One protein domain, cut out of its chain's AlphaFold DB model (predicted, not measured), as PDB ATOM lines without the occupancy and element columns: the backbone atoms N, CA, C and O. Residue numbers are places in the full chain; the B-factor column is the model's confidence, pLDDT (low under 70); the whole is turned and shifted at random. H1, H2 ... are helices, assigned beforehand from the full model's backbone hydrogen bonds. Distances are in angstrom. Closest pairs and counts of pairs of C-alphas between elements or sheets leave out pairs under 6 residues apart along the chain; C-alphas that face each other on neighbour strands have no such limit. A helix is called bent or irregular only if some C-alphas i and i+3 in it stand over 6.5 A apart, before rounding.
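Overview. This is residues 228 to 268 and 568 to 598 of the 598 residues of an uncharacterized protein of Smittium mucronatum (UniProt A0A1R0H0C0). Two long helices, H3 and H1, lie side by side and run the same way, making a rod, and the short helix H2 packs at a steep angle on the last part of H3, at the end of the rod where H1 and H3 both finish. The pair is splayed a little, since H1 and H3 stand at 26 degrees to each other. The printed part has 72 residues with three named helices, in the order H1, H2, H3 along the chain, and no named strand; the class is all helix. The whole is loose, with a radius of gyration of the C-alphas of 14.9 A, and the C-alphas span 46 by 19 by 16 A.

Along the chain. The longest helix, H3, holds residues 568 to 595 and is 40.3 A from first to last C-alpha, from His 568 at (232.893, 140.811, 85.965) to Leu 595 at (202.635, 166.998, 90.754). H3 is neither bent nor irregular, but only just: C-alphas 576 and 579 are 6.1 A apart. H1, residues 231 to 253, measures 31.9 A and begins with C-alpha 231 at (236.728, 153.215, 89.344). H2, residues 257 to 267, measures 15.1 A.

Arrangement. H3 touches H1, with 9 pairs of C-alphas within 8 A. Their closest C-alphas, those of Leu 245 and Gln 585, are 6.4 A apart. H1 and H3 run the same way at a shallow tilt of 26 degrees. H3 also touches H2, with its residues 587 to 595 alone. The closest C-alphas of H2 and H3 are those of Ala 267 and Thr 591, 5.3 A apart. H2 and H3 run opposite ways at a steep tilt of 68 degrees, only just short of about perpendicular. H1 and H2 are close but not clearly touching, with the C-alphas of Ile 252 and Arg 260 the closest at 6.6 A. They run opposite ways at a steep tilt of 59 degrees. In H1 and H2 every backbone O i to N i+4 pair is within hydrogen-bond range; in H3, 22 of 24 are.

Size, cuts and confidence. The two C-alphas farthest apart are those of Pro 228 and Ile 258, 46.7 A. Residues 269 to 567 are cut out, and C-alphas 268 and 568 are 33.6 A apart across the cut, which falls in the link from H2 to H3. The link from H1 to H2 is tight, with 3 residues. Lys 598 is the chain's last residue. The mean pLDDT of the printed part is 72.6, and the model's confidence is under 70 at 30 residues: 228 to 242, 568 to 581 and 598.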
ATOM      1  N   PRO A 228     238.387 149.331  79.638       44.47
ATOM      2  CA  PRO A 228     237.973 149.112  81.018       44.47
ATOM      3  C   PRO A 228     237.416 150.412  81.616       44.47
ATOM      4  O   PRO A 228     238.013 151.481  81.485       44.47
ATOM      5  N   PHE A 229     236.270 150.315  82.288       46.59
ATOM      6  CA  PHE A 229     235.721 151.408  83.092       46.59
ATOM      7  C   PHE A 229     236.633 151.621  84.304       46.59
ATOM      8  O   PHE A 229     236.845 150.675  85.063       46.59
ATOM      9  N   ASP A 230     237.162 152.829  84.498       56.19
ATOM     10  CA  ASP A 230     237.934 153.129  85.703       56.19
ATOM     11  C   ASP A 230     237.007 153.352  86.910       56.19
ATOM     12  O   ASP A 230     235.848 153.772  86.778       56.19
ATOM     13  N   ASP A 231     237.515 153.076  88.115       51.19
ATOM     14  CA  ASP A 231     236.728 153.215  89.344       51.19
ATOM     15  C   ASP A 231     236.215 154.649  89.538       51.19
ATOM     16  O   ASP A 231     235.163 154.851  90.148       51.19
ATOM     17  N   LYS A 232     236.903 155.665  88.996       56.78
ATOM     18  CA  LYS A 232     236.455 157.063  89.065       56.78
ATOM     19  C   LYS A 232     235.199 157.280  88.227       56.78
ATOM     20  O   LYS A 232     234.241 157.851  88.741       56.78
ATOM     21  N   THR A 233     235.147 156.787  86.989       50.50
ATOM     22  CA  THR A 233     233.959 156.911  86.125       50.50
ATOM     23  C   THR A 233     232.787 156.089  86.664       50.50
ATOM     24  O   THR A 233     231.651 156.565  86.643       50.50
ATOM     25  N   PHE A 234     233.037 154.901  87.233       53.66
ATOM     26  CA  PHE A 234     231.988 154.126  87.911       53.66
ATOM     27  C   PHE A 234     231.430 154.869  89.136       53.66
ATOM     28  O   PHE A 234     230.214 155.047  89.250       53.66
ATOM     29  N   ASN A 235     232.301 155.363  90.023       57.41
ATOM     30  CA  ASN A 235     231.882 156.120  91.204       57.41
ATOM     31  C   ASN A 235     231.199 157.448  90.835       57.41
ATOM     32  O   ASN A 235     230.232 157.830  91.493       57.41
ATOM     33  N   LEU A 236     231.622 158.114  89.756       56.81
ATOM     34  CA  LEU A 236     230.974 159.316  89.226       56.81
ATOM     35  C   LEU A 236     229.566 159.013  88.695       56.81
ATOM     36  O   LEU A 236     228.620 159.697  89.082       56.81
ATOM     37  N   LEU A 237     229.393 157.969  87.875       56.06
ATOM     38  CA  LEU A 237     228.079 157.555  87.366       56.06
ATOM     39  C   LEU A 237     227.134 157.186  88.523       56.06
ATOM     40  O   LEU A 237     226.017 157.699  88.613       56.06
ATOM     41  N   ARG A 238     227.619 156.353  89.453       61.81
ATOM     42  CA  ARG A 238     226.923 155.953  90.683       61.81
ATOM     43  C   ARG A 238     226.526 157.167  91.528       61.81
ATOM     44  O   ARG A 238     225.391 157.225  92.000       61.81
ATOM     45  N   SER A 239     227.425 158.138  91.698       64.50
ATOM     46  CA  SER A 239     227.178 159.387  92.426       64.50
ATOM     47  C   SER A 239     226.101 160.232  91.742       64.50
ATOM     48  O   SER A 239     225.105 160.581  92.373       64.50
ATOM     49  N   LEU A 240     226.222 160.481  90.435       60.56
ATOM     50  CA  LEU A 240     225.271 161.284  89.661       60.56
ATOM     51  C   LEU A 240     223.858 160.685  89.655       60.56
ATOM     52  O   LEU A 240     222.887 161.423  89.843       60.56
ATOM     53  N   ILE A 241     223.734 159.364  89.483       64.31
ATOM     54  CA  ILE A 241     222.450 158.653  89.583       64.31
ATOM     55  C   ILE A 241     221.906 158.759  91.015       64.31
ATOM     56  O   ILE A 241     220.772 159.195  91.206       64.31
ATOM     57  N   SER A 242     222.723 158.468  92.034       65.94
ATOM     58  CA  SER A 242     222.308 158.533  93.445       65.94
ATOM     59  C   SER A 242     221.851 159.932  93.870       65.94
ATOM     60  O   SER A 242     220.863 160.060  94.588       65.94
ATOM     61  N   ILE A 243     222.540 160.989  93.430       70.38
ATOM     62  CA  ILE A 243     222.202 162.384  93.746       70.38
ATOM     63  C   ILE A 243     220.900 162.796  93.052       70.38
ATOM     64  O   ILE A 243     220.047 163.412  93.693       70.38
ATOM     65  N   LYS A 244     220.715 162.448  91.770       71.38
ATOM     66  CA  LYS A 244     219.470 162.744  91.039       71.38
ATOM     67  C   LYS A 244     218.279 162.014  91.654       71.38
ATOM     68  O   LYS A 244     217.288 162.666  91.972       71.38
ATOM     69  N   LEU A 245     218.404 160.709  91.910       71.31
ATOM     70  CA  LEU A 245     217.359 159.924  92.568       71.31
ATOM     71  C   LEU A 245     217.036 160.484  93.961       71.31
ATOM     72  O   LEU A 245     215.877 160.780  94.226       71.31
ATOM     73  N   LYS A 246     218.032 160.746  94.824       73.12
ATOM     74  CA  LYS A 246     217.795 161.341  96.158       73.12
ATOM     75  C   LYS A 246     217.081 162.696  96.093       73.12
ATOM     76  O   LYS A 246     216.189 162.939  96.904       73.12
ATOM     77  N   LYS A 247     217.423 163.566  95.132       78.38
ATOM     78  CA  LYS A 247     216.726 164.852  94.931       78.38
ATOM     79  C   LYS A 247     215.268 164.649  94.498       78.38
ATOM     80  O   LYS A 247     214.387 165.281  95.077       78.38
ATOM     81  N   SER A 248     215.001 163.746  93.555       78.69
ATOM     82  CA  SER A 248     213.635 163.433  93.112       78.69
ATOM     83  C   SER A 248     212.792 162.767  94.206       78.69
ATOM     84  O   SER A 248     211.661 163.189  94.423       78.69
ATOM     85  N   VAL A 249     213.343 161.802  94.954       78.12
ATOM     86  CA  VAL A 249     212.687 161.172  96.120       78.12
ATOM     87  C   VAL A 249     212.318 162.215  97.168       78.12
ATOM     88  O   VAL A 249     211.183 162.234  97.631       78.12
ATOM     89  N   SER A 250     213.258 163.100  97.517       80.31
ATOM     90  CA  SER A 250     213.016 164.180  98.477       80.31
ATOM     91  C   SER A 250     211.855 165.072  98.024       80.31
ATOM     92  O   SER A 250     210.899 165.258  98.772       80.31
ATOM     93  N   ARG A 251     211.869 165.516  96.759       81.56
ATOM     94  CA  ARG A 251     210.822 166.370  96.172       81.56
ATOM     95  C   ARG A 251     209.444 165.692  96.113       81.56
ATOM     96  O   ARG A 251     208.441 166.338  96.402       81.56
ATOM     97  N   ILE A 252     209.386 164.398  95.788       84.38
ATOM     98  CA  ILE A 252     208.142 163.606  95.821       84.38
ATOM     99  C   ILE A 252     207.635 163.449  97.267       84.38
ATOM    100  O   ILE A 252     206.433 163.505  97.504       84.38
ATOM    101  N   ASN A 253     208.533 163.297  98.245       82.19
ATOM    102  CA  ASN A 253     208.176 163.158  99.660       82.19
ATOM    103  C   ASN A 253     207.838 164.477 100.371       82.19
ATOM    104  O   ASN A 253     207.229 164.426 101.435       82.19
ATOM    105  N   THR A 254     208.180 165.636  99.801       87.19
ATOM    106  CA  THR A 254     207.695 166.943 100.283       87.19
ATOM    107  C   THR A 254     206.277 167.288  99.818       87.19
ATOM    108  O   THR A 254     205.708 168.255 100.318       87.19
ATOM    109  N   ALA A 255     205.695 166.533  98.879       86.69
ATOM    110  CA  ALA A 255     204.312 166.737  98.449       86.69
ATOM    111  C   ALA A 255     203.304 166.203  99.496       86.69
ATOM    112  O   ALA A 255     203.589 165.190 100.146       86.69
ATOM    113  N   PRO A 256     202.114 166.822  99.645       90.94
ATOM    114  CA  PRO A 256     201.045 166.317 100.508       90.94
ATOM    115  C   PRO A 256     200.716 164.848 100.221       90.94
ATOM    116  O   PRO A 256     200.649 164.436  99.063       90.94
ATOM    117  N   GLN A 257     200.476 164.050 101.267       87.19
ATOM    118  CA  GLN A 257     200.344 162.591 101.144       87.19
ATOM    119  C   GLN A 257     199.311 162.164 100.085       87.19
ATOM    120  O   GLN A 257     199.626 161.335  99.235       87.19
ATOM    121  N   ILE A 258     198.123 162.775 100.097       90.44
ATOM    122  CA  ILE A 258     197.032 162.474  99.159       90.44
ATOM    123  C   ILE A 258     197.422 162.847  97.719       90.44
ATOM    124  O   ILE A 258     197.111 162.119  96.779       90.44
ATOM    125  N   GLU A 259     198.121 163.963  97.513       88.56
ATOM    126  CA  GLU A 259     198.578 164.384  96.183       88.56
ATOM    127  C   GLU A 259     199.675 163.465  95.652       88.56
ATOM    128  O   GLU A 259     199.599 163.042  94.498       88.56
ATOM    129  N   ARG A 260     200.630 163.094  96.512       87.56
ATOM    130  CA  ARG A 260     201.684 162.113  96.235       87.56
ATOM    131  C   ARG A 260     201.094 160.756  95.855       87.56
ATOM    132  O   ARG A 260     201.469 160.204  94.829       87.56
ATOM    133  N   GLU A 261     200.152 160.230  96.634       86.56
ATOM    134  CA  GLU A 261     199.495 158.944  96.358       86.56
ATOM    135  C   GLU A 261     198.716 158.974  95.037       86.56
ATOM    136  O   GLU A 261     198.891 158.085  94.205       86.56
ATOM    137  N   ASN A 262     197.948 160.036  94.773       88.19
ATOM    138  CA  ASN A 262     197.270 160.210  93.486       88.19
ATOM    139  C   ASN A 262     198.255 160.344  92.310       88.19
ATOM    140  O   ASN A 262     198.016 159.769  91.249       88.19
ATOM    141  N   ALA A 263     199.368 161.065  92.479       86.38
ATOM    142  CA  ALA A 263     200.393 161.199  91.444       86.38
ATOM    143  C   ALA A 263     201.101 159.867  91.153       86.38
ATOM    144  O   ALA A 263     201.392 159.576  89.997       86.38
ATOM    145  N   LEU A 264     201.316 159.027  92.170       84.25
ATOM    146  CA  LEU A 264     201.860 157.678  92.003       84.25
ATOM    147  C   LEU A 264     200.861 156.730  91.326       84.25
ATOM    148  O   LEU A 264     201.240 155.984  90.428       84.25
ATOM    149  N   LEU A 265     199.580 156.774  91.697       84.88
ATOM    150  CA  LEU A 265     198.547 155.968  91.037       84.88
ATOM    151  C   LEU A 265     198.366 156.355  89.560       84.88
ATOM    152  O   LEU A 265     198.165 155.472  88.729       84.88
ATOM    153  N   ALA A 266     198.485 157.647  89.232       85.81
ATOM    154  CA  ALA A 266     198.403 158.162  87.864       85.81
ATOM    155  C   ALA A 266     199.681 157.922  87.034       85.81
ATOM    156  O   ALA A 266     199.590 157.680  85.832       85.81
ATOM    157  N   ALA A 267     200.869 157.980  87.647       84.00
ATOM    158  CA  ALA A 267     202.134 157.724  86.955       84.00
ATOM    159  C   ALA A 267     202.399 156.226  86.714       84.00
ATOM    160  O   ALA A 267     203.148 155.886  85.796       84.00
ATOM    161  N   ASN A 268     201.807 155.329  87.514       82.12
ATOM    162  CA  ASN A 268     201.945 153.881  87.361       82.12
ATOM    163  C   ASN A 268     200.847 153.292  86.452       82.12
ATOM    164  O   ASN A 268     199.721 153.117  86.918       82.12
ATOM    165  N   HIS A 568     234.241 141.370  86.027       59.09
ATOM    166  CA  HIS A 568     232.893 140.811  85.965       59.09
ATOM    167  C   HIS A 568     232.019 141.287  87.130       59.09
ATOM    168  O   HIS A 568     230.866 141.641  86.889       59.09
ATOM    169  N   PHE A 569     232.562 141.400  88.347       57.59
ATOM    170  CA  PHE A 569     231.856 142.009  89.482       57.59
ATOM    171  C   PHE A 569     231.457 143.473  89.207       57.59
ATOM    172  O   PHE A 569     230.319 143.872  89.476       57.59
ATOM    173  N   ILE A 570     232.350 144.265  88.599       56.75
ATOM    174  CA  ILE A 570     232.040 145.643  88.183       56.75
ATOM    175  C   ILE A 570     230.956 145.659  87.095       56.75
ATOM    176  O   ILE A 570     229.989 146.408  87.219       56.75
ATOM    177  N   LYS A 571     231.058 144.816  86.054       63.31
ATOM    178  CA  LYS A 571     230.042 144.720  84.982       63.31
ATOM    179  C   LYS A 571     228.661 144.330  85.524       63.31
ATOM    180  O   LYS A 571     227.678 144.988  85.193       63.31
ATOM    181  N   PHE A 572     228.609 143.325  86.398       65.00
ATOM    182  CA  PHE A 572     227.413 142.882  87.119       65.00
ATOM    183  C   PHE A 572     226.764 144.039  87.893       65.00
ATOM    184  O   PHE A 572     225.597 144.373  87.675       65.00
ATOM    185  N   THR A 573     227.555 144.720  88.728       60.78
ATOM    186  CA  THR A 573     227.086 145.830  89.569       60.78
ATOM    187  C   THR A 573     226.702 147.071  88.747       60.78
ATOM    188  O   THR A 573     225.781 147.790  89.143       60.78
ATOM    189  N   LYS A 574     227.357 147.320  87.597       65.12
ATOM    190  CA  LYS A 574     227.005 148.372  86.619       65.12
ATOM    191  C   LYS A 574     225.634 148.092  86.008       65.12
ATOM    192  O   LYS A 574     224.739 148.911  86.182       65.12
ATOM    193  N   HIS A 575     225.474 146.969  85.309       67.19
ATOM    194  CA  HIS A 575     224.283 146.638  84.513       67.19
ATOM    195  C   HIS A 575     223.004 146.682  85.367       67.19
ATOM    196  O   HIS A 575     222.145 147.541  85.152       67.19
ATOM    197  N   ILE A 576     222.958 145.886  86.444       66.25
ATOM    198  CA  ILE A 576     221.781 145.746  87.321       66.25
ATOM    199  C   ILE A 576     221.364 147.074  87.974       66.25
ATOM    200  O   ILE A 576     220.173 147.367  88.088       66.25
ATOM    201  N   ASN A 577     222.317 147.903  88.416       68.56
ATOM    202  CA  ASN A 577     221.975 149.174  89.059       68.56
ATOM    203  C   ASN A 577     221.698 150.312  88.072       68.56
ATOM    204  O   ASN A 577     220.951 151.226  88.420       68.56
ATOM    205  N   THR A 578     222.276 150.281  86.869       67.62
ATOM    206  CA  THR A 578     222.135 151.377  85.901       67.62
ATOM    207  C   THR A 578     220.773 151.336  85.221       67.62
ATOM    208  O   THR A 578     220.053 152.327  85.266       67.62
ATOM    209  N   GLU A 579     220.375 150.196  84.655       67.62
ATOM    210  CA  GLU A 579     219.106 150.072  83.917       67.62
ATOM    211  C   GLU A 579     217.898 150.263  84.837       67.62
ATOM    212  O   GLU A 579     217.007 151.066  84.560       67.62
ATOM    213  N   ILE A 580     217.920 149.621  86.006       68.38
ATOM    214  CA  ILE A 580     216.856 149.763  87.005       68.38
ATOM    215  C   ILE A 580     216.863 151.182  87.605       68.38
ATOM    216  O   ILE A 580     215.803 151.736  87.885       68.38
ATOM    217  N   GLY A 581     218.034 151.819  87.732       68.62
ATOM    218  CA  GLY A 581     218.147 153.230  88.113       68.62
ATOM    219  C   GLY A 581     217.539 154.192  87.082       68.62
ATOM    220  O   GLY A 581     216.897 155.164  87.477       68.62
ATOM    221  N   LEU A 582     217.682 153.909  85.782       71.56
ATOM    222  CA  LEU A 582     217.068 154.688  84.699       71.56
ATOM    223  C   LEU A 582     215.542 154.532  84.677       71.56
ATOM    224  O   LEU A 582     214.848 155.544  84.600       71.56
ATOM    225  N   LEU A 583     215.021 153.307  84.816       71.56
ATOM    226  CA  LEU A 583     213.574 153.042  84.890       71.56
ATOM    227  C   LEU A 583     212.921 153.791  86.064       71.56
ATOM    228  O   LEU A 583     211.915 154.481  85.891       71.56
ATOM    229  N   ILE A 584     213.537 153.720  87.248       75.38
ATOM    230  CA  ILE A 584     213.086 154.452  88.438       75.38
ATOM    231  C   ILE A 584     213.171 155.974  88.208       75.38
ATOM    232  O   ILE A 584     212.255 156.706  88.584       75.38
ATOM    233  N   GLN A 585     214.226 156.474  87.549       76.81
ATOM    234  CA  GLN A 585     214.357 157.902  87.236       76.81
ATOM    235  C   GLN A 585     213.283 158.387  86.244       76.81
ATOM    236  O   GLN A 585     212.720 159.465  86.435       76.81
ATOM    237  N   GLU A 586     212.975 157.617  85.197       79.38
ATOM    238  CA  GLU A 586     211.910 157.946  84.244       79.38
ATOM    239  C   GLU A 586     210.550 158.027  84.948       79.38
ATOM    240  O   GLU A 586     209.804 158.996  84.778       79.38
ATOM    241  N   TYR A 587     210.265 157.050  85.811       78.00
ATOM    242  CA  TYR A 587     209.053 157.022  86.614       78.00
ATOM    243  C   TYR A 587     208.952 158.213  87.587       78.00
ATOM    244  O   TYR A 587     207.889 158.826  87.727       78.00
ATOM    245  N   MET A 588     210.060 158.599  88.228       79.94
ATOM    246  CA  MET A 588     210.115 159.807  89.060       79.94
ATOM    247  C   MET A 588     209.820 161.073  88.259       79.94
ATOM    248  O   MET A 588     209.084 161.926  88.742       79.94
ATOM    249  N   ASN A 589     210.348 161.195  87.038       81.94
ATOM    250  CA  ASN A 589     210.072 162.348  86.179       81.94
ATOM    251  C   ASN A 589     208.578 162.421  85.814       81.94
ATOM    252  O   ASN A 589     207.988 163.496  85.888       81.94
ATOM    253  N   LYS A 590     207.948 161.278  85.501       82.56
ATOM    254  CA  LYS A 590     206.494 161.179  85.277       82.56
ATOM    255  C   LYS A 590     205.706 161.592  86.525       82.56
ATOM    256  O   LYS A 590     204.865 162.482  86.440       82.56
ATOM    257  N   THR A 591     206.043 161.043  87.692       77.44
ATOM    258  CA  THR A 591     205.416 161.406  88.979       77.44
ATOM    259  C   THR A 591     205.529 162.907  89.262       77.44
ATOM    260  O   THR A 591     204.542 163.546  89.614       77.44
ATOM    261  N   LEU A 592     206.717 163.489  89.054       82.94
ATOM    262  CA  LEU A 592     206.952 164.921  89.233       82.94
ATOM    263  C   LEU A 592     206.151 165.768  88.240       82.94
ATOM    264  O   LEU A 592     205.584 166.761  88.664       82.94
ATOM    265  N   SER A 593     206.008 165.365  86.971       87.00
ATOM    266  CA  SER A 593     205.141 166.094  86.027       87.00
ATOM    267  C   SER A 593     203.659 166.090  86.428       87.00
ATOM    268  O   SER A 593     202.974 167.078  86.200       87.00
ATOM    269  N   VAL A 594     203.162 165.029  87.077       83.69
ATOM    270  CA  VAL A 594     201.774 164.981  87.582       83.69
ATOM    271  C   VAL A 594     201.582 165.859  88.827       83.69
ATOM    272  O   VAL A 594     200.488 166.378  89.038       83.69
ATOM    273  N   LEU A 595     202.631 166.047  89.635       81.75
ATOM    274  CA  LEU A 595     202.635 166.998  90.754       81.75
ATOM    275  C   LEU A 595     202.774 168.449  90.263       81.75
ATOM    276  O   LEU A 595     202.031 169.309  90.712       81.75
ATOM    277  N   ASP A 596     203.659 168.706  89.297       83.94
ATOM    278  CA  ASP A 596     203.949 170.038  88.738       83.94
ATOM    279  C   ASP A 596     202.828 170.584  87.818       83.94
ATOM    280  O   ASP A 596     202.904 171.721  87.349       83.94
ATOM    281  N   HIS A 597     201.793 169.780  87.547       77.44
ATOM    282  CA  HIS A 597     200.580 170.159  86.809       77.44
ATOM    283  C   HIS A 597     199.363 170.461  87.712       77.44
ATOM    284  O   HIS A 597     198.264 170.654  87.184       77.44
ATOM    285  N   LYS A 598     199.535 170.489  89.040       58.03
ATOM    286  CA  LYS A 598     198.501 170.851  90.023       58.03
ATOM    287  C   LYS A 598     198.798 172.187  90.704       58.03
ATOM    288  O   LYS A 598     197.798 172.863  91.025       58.03
TER     289      LYS A 598